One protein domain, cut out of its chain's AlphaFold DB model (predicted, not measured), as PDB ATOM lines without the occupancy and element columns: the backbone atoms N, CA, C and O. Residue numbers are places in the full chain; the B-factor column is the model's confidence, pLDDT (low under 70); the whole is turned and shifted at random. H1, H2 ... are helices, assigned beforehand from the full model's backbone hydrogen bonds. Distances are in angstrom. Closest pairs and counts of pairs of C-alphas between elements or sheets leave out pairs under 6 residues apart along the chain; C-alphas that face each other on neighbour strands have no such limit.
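This is residues 127 to 166 of the 197 residues of the protein "39S ribosomal protein L50, mitochondrial" of Gongylonema pulchrum (UniProt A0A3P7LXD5). With little regular structure, the printed part is a flat, loose S of three runs with no named element, turning at a short helix at each end. Residues 127 to 136 run to H1 at one end, residues 143 to 151 come back to H2 at the other, and residues 156 to 166 fold back part of the way toward H1. There are 40 residues with two named helices, H1 then H2, and no named strand; the class is all helix, on 10 residues. It is loose, with a radius of gyration of the C-alphas of 11.5 A, and spans 33 by 19 by 10 A.

H1, residues 137 to 142, begins at C-alpha 137 (146.325, 184.233, 136.822) and is 9.1 A long from first to last C-alpha. H2, residues 152 to 155, ends at C-alpha 155 (170.057, 181.694, 119.981).

H1 and H2 are apart, with no C-alpha of the one within 8 A of the other. In H1, 1 of 2 O i to N i+4 pairs is within hydrogen-bond range, and 3 of 3 O i to N i+3 pairs; H2 is too short for an O i to N i+4 pair.

The C-alphas farthest apart, of Arg 138 and Glu 156, are 33.0 A apart. The printed part has no cut, and the link of 9 residues from H1 to H2 is short. No printed residue is under 70 in pLDDT.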
ATOM      1  N   PHE A 127     158.176 186.058 115.248       85.06
ATOM      2  CA  PHE A 127     158.181 187.253 116.091       85.06
ATOM      3  C   PHE A 127     159.204 187.101 117.229       85.06
ATOM      4  O   PHE A 127     158.854 186.594 118.298       85.06
ATOM      5  N   PRO A 128     160.470 187.516 117.033       84.38
ATOM      6  CA  PRO A 128     161.465 187.495 118.100       84.38
ATOM      7  C   PRO A 128     161.101 188.504 119.197       84.38
ATOM      8  O   PRO A 128     160.610 189.606 118.932       84.38
ATOM      9  N   GLY A 129     161.292 188.102 120.451       83.19
ATOM     10  CA  GLY A 129     161.056 188.925 121.639       83.19
ATOM     11  C   GLY A 129     159.600 189.316 121.895       83.19
ATOM     12  O   GLY A 129     159.331 190.084 122.817       83.19
ATOM     13  N   ARG A 130     158.656 188.826 121.085       81.38
ATOM     14  CA  ARG A 130     157.226 189.121 121.204       81.38
ATOM     15  C   ARG A 130     156.402 187.845 121.098       81.38
ATOM     16  O   ARG A 130     156.699 186.953 120.316       81.38
ATOM     17  N   GLY A 131     155.304 187.809 121.847       75.94
ATOM     18  CA  GLY A 131     154.388 186.672 121.864       75.94
ATOM     19  C   GLY A 131     154.665 185.701 123.009       75.94
ATOM     20  O   GLY A 131     155.608 185.857 123.775       75.94
ATOM     21  N   GLY A 132     153.765 184.735 123.191       79.44
ATOM     22  CA  GLY A 132     153.871 183.729 124.252       79.44
ATOM     23  C   GLY A 132     153.379 184.177 125.629       79.44
ATOM     24  O   GLY A 132     152.918 183.326 126.390       79.44
ATOM     25  N   GLU A 133     153.345 185.480 125.925       87.19
ATOM     26  CA  GLU A 133     152.834 186.009 127.194       87.19
ATOM     27  C   GLU A 133     151.358 185.674 127.429       87.19
ATOM     28  O   GLU A 133     150.501 185.780 126.542       87.19
ATOM     29  N   VAL A 134     151.052 185.257 128.655       87.75
ATOM     30  CA  VAL A 134     149.690 184.981 129.103       87.75
ATOM     31  C   VAL A 134     149.349 185.942 130.236       87.75
ATOM     32  O   VAL A 134     149.922 185.882 131.326       87.75
ATOM     33  N   TYR A 135     148.389 186.828 129.984       84.25
ATOM     34  CA  TYR A 135     147.890 187.772 130.983       84.25
ATOM     35  C   TYR A 135     146.808 187.129 131.849       84.25
ATOM     36  O   TYR A 135     145.980 186.389 131.327       84.25
ATOM     37  N   SER A 136     146.749 187.499 133.134       88.38
ATOM     38  CA  SER A 136     145.839 186.976 134.172       88.38
ATOM     39  C   SER A 136     146.200 185.600 134.742       88.38
ATOM     40  O   SER A 136     146.521 184.659 134.020       88.38
ATOM     41  N   LEU A 137     146.065 185.463 136.066       85.00
ATOM     42  CA  LEU A 137     146.325 184.233 136.822       85.00
ATOM     43  C   LEU A 137     145.494 183.049 136.307       85.00
ATOM     44  O   LEU A 137     145.997 181.939 136.156       85.00
ATOM     45  N   ARG A 138     144.218 183.302 135.981       86.38
ATOM     46  CA  ARG A 138     143.310 182.277 135.449       86.38
ATOM     47  C   ARG A 138     143.803 181.731 134.113       86.38
ATOM     48  O   ARG A 138     143.750 180.529 133.887       86.38
ATOM     49  N   ASN A 139     144.263 182.611 133.234       87.56
ATOM     50  CA  ASN A 139     144.711 182.227 131.904       87.56
ATOM     51  C   ASN A 139     146.069 181.532 131.961       87.56
ATOM     52  O   ASN A 139     146.259 180.578 131.222       87.56
ATOM     53  N   LYS A 140     146.975 181.947 132.859       85.75
ATOM     54  CA  LYS A 140     148.270 181.271 133.070       85.75
ATOM     55  C   LYS A 140     148.121 179.807 133.490       85.75
ATOM     56  O   LYS A 140     148.996 179.005 133.208       85.75
ATOM     57  N   ARG A 141     146.996 179.456 134.122       82.38
ATOM     58  CA  ARG A 141     146.630 178.064 134.425       82.38
ATOM     59  C   ARG A 141     146.133 177.284 133.199       82.38
ATOM     60  O   ARG A 141     146.249 176.067 133.172       82.38
ATOM     61  N   LEU A 142     145.510 177.958 132.232       84.06
ATOM     62  CA  LEU A 142     144.862 177.324 131.075       84.06
ATOM     63  C   LEU A 142     145.767 177.262 129.842       84.06
ATOM     64  O   LEU A 142     145.676 176.320 129.062       84.06
ATOM     65  N   TYR A 143     146.601 178.280 129.643       85.69
ATOM     66  CA  TYR A 143     147.417 178.445 128.449       85.69
ATOM     67  C   TYR A 143     148.895 178.301 128.777       85.69
ATOM     68  O   TYR A 143     149.381 178.846 129.767       85.69
ATOM     69  N   ARG A 144     149.614 177.628 127.878       85.31
ATOM     70  CA  ARG A 144     151.066 177.480 127.944       85.31
ATOM     71  C   ARG A 144     151.720 178.824 127.615       85.31
ATOM     72  O   ARG A 144     151.528 179.371 126.522       85.31
ATOM     73  N   GLN A 145     152.435 179.373 128.592       87.81
ATOM     74  CA  GLN A 145     153.300 180.531 128.417       87.81
ATOM     75  C   GLN A 145     154.715 180.037 128.125       87.81
ATOM     76  O   GLN A 145     155.192 179.117 128.781       87.81
ATOM     77  N   PHE A 146     155.396 180.687 127.189       87.69
ATOM     78  CA  PHE A 146     156.819 180.478 126.947       87.69
ATOM     79  C   PHE A 146     157.525 181.833 126.881       87.69
ATOM     80  O   PHE A 146     156.888 182.863 126.644       87.69
ATOM     81  N   LYS A 147     158.836 181.821 127.120       87.44
ATOM     82  CA  LYS A 147     159.703 182.989 126.982       87.44
ATOM     83  C   LYS A 147     160.284 182.982 125.561       87.44
ATOM     84  O   LYS A 147     160.973 182.023 125.221       87.44
ATOM     85  N   PRO A 148     159.968 183.961 124.696       88.00
ATOM     86  CA  PRO A 148     160.556 184.020 123.364       88.00
ATOM     87  C   PRO A 148     162.018 184.473 123.439       88.00
ATOM     88  O   PRO A 148     162.358 185.344 124.240       88.00
ATOM     89  N   LYS A 149     162.857 183.930 122.550       87.62
ATOM     90  CA  LYS A 149     164.189 184.477 122.257       87.62
ATOM     91  C   LYS A 149     164.019 185.882 121.687       87.62
ATOM     92  O   LYS A 149     163.178 186.078 120.804       87.62
ATOM     93  N   LYS A 150     164.736 186.862 122.229       87.69
ATOM     94  CA  LYS A 150     164.593 188.281 121.889       87.69
ATOM     95  C   LYS A 150     165.804 188.792 121.134       87.69
ATOM     96  O   LYS A 150     165.638 189.399 120.079       87.69
ATOM     97  N   ASP A 151     166.979 188.560 121.693       88.88
ATOM     98  CA  ASP A 151     168.230 189.083 121.172       88.88
ATOM     99  C   ASP A 151     168.971 187.996 120.381       88.88
ATOM    100  O   ASP A 151     168.710 186.803 120.523       88.88
ATOM    101  N   TRP A 152     169.891 188.393 119.502       83.94
ATOM    102  CA  TRP A 152     170.593 187.455 118.615       83.94
ATOM    103  C   TRP A 152     171.448 186.423 119.377       83.94
ATOM    104  O   TRP A 152     171.632 185.312 118.891       83.94
ATOM    105  N   PHE A 153     171.929 186.759 120.577       86.50
ATOM    106  CA  PHE A 153     172.702 185.851 121.428       86.50
ATOM    107  C   PHE A 153     171.813 184.865 122.202       86.50
ATOM    108  O   PHE A 153     172.295 183.823 122.618       86.50
ATOM    109  N   ASP A 154     170.499 185.105 122.324       85.38
ATOM    110  CA  ASP A 154     169.555 184.131 122.910       85.38
ATOM    111  C   ASP A 154     169.451 182.842 122.067       85.38
ATOM    112  O   ASP A 154     168.843 181.840 122.460       85.38
ATOM    113  N   TYR A 155     169.987 182.863 120.847       82.00
ATOM    114  CA  TYR A 155     170.057 181.694 119.981       82.00
ATOM    115  C   TYR A 155     171.213 180.760 120.348       82.00
ATOM    116  O   TYR A 155     171.143 179.584 120.000       82.00
ATOM    117  N   GLU A 156     172.193 181.243 121.111       86.56
ATOM    118  CA  GLU A 156     173.255 180.435 121.702       86.56
ATOM    119  C   GLU A 156     172.720 179.707 122.947       86.56
ATOM    120  O   GLU A 156     172.070 180.313 123.802       86.56
ATOM    121  N   GLU A 157     172.970 178.398 123.054       80.00
ATOM    122  CA  GLU A 157     172.421 177.565 124.141       80.00
ATOM    123  C   GLU A 157     172.899 177.993 125.534       80.00
ATOM    124  O   GLU A 157     172.194 177.804 126.516       80.00
ATOM    125  N   GLU A 158     174.079 178.596 125.640       84.62
ATOM    126  CA  GLU A 158     174.651 179.006 126.927       84.62
ATOM    127  C   GLU A 158     174.049 180.314 127.458       84.62
ATOM    128  O   GLU A 158     174.032 180.555 128.666       84.62
ATOM    129  N   SER A 159     173.538 181.154 126.558       85.69
ATOM    130  CA  SER A 159     173.098 182.516 126.867       85.69
ATOM    131  C   SER A 159     171.613 182.585 127.229       85.69
ATOM    132  O   SER A 159     171.184 183.509 127.925       85.69
ATOM    133  N   PHE A 160     170.810 181.621 126.767       84.62
ATOM    134  CA  PHE A 160     169.367 181.654 126.966       84.62
ATOM    135  C   PHE A 160     168.936 181.066 128.309       84.62
ATOM    136  O   PHE A 160     169.310 179.967 128.712       84.62
ATOM    137  N   ASP A 161     168.053 181.788 128.985       85.25
ATOM    138  CA  ASP A 161     167.424 181.329 130.214       85.25
ATOM    139  C   ASP A 161     166.233 180.408 129.902       85.25
ATOM    140  O   ASP A 161     165.140 180.868 129.554       85.25
ATOM    141  N   TYR A 162     166.461 179.102 130.052       84.25
ATOM    142  CA  TYR A 162     165.472 178.036 129.850       84.25
ATOM    143  C   TYR A 162     164.535 177.813 131.046       84.25
ATOM    144  O   TYR A 162     163.749 176.859 131.029       84.25
ATOM    145  N   THR A 163     164.593 178.650 132.090       86.25
ATOM    146  CA  THR A 163     163.634 178.544 133.197       86.25
ATOM    147  C   THR A 163     162.212 178.713 132.673       86.25
ATOM    148  O   THR A 163     161.898 179.589 131.855       86.25
ATOM    149  N   ARG A 164     161.323 177.808 133.095       82.69
ATOM    150  CA  ARG A 164     159.951 177.827 132.589       82.69
ATOM    151  C   ARG A 164     159.200 178.982 133.262       82.69
ATOM    152  O   ARG A 164     159.302 179.139 134.477       82.69
ATOM    153  N   PRO A 165     158.386 179.765 132.532       83.81
ATOM    154  CA  PRO A 165     157.657 180.888 133.128       83.81
ATOM    155  C   PRO A 165     156.647 180.499 134.219       83.81
ATOM    156  O   PRO A 165     156.194 181.365 134.966       83.81
ATOM    157  N   ASP A 166     156.239 179.230 134.267       81.06
ATOM    158  CA  ASP A 166     155.329 178.649 135.256       81.06
ATOM    159  C   ASP A 166     156.045 178.055 136.480       81.06
ATOM    160  O   ASP A 166     155.368 177.616 137.413       81.06
TER     161      ASP A 166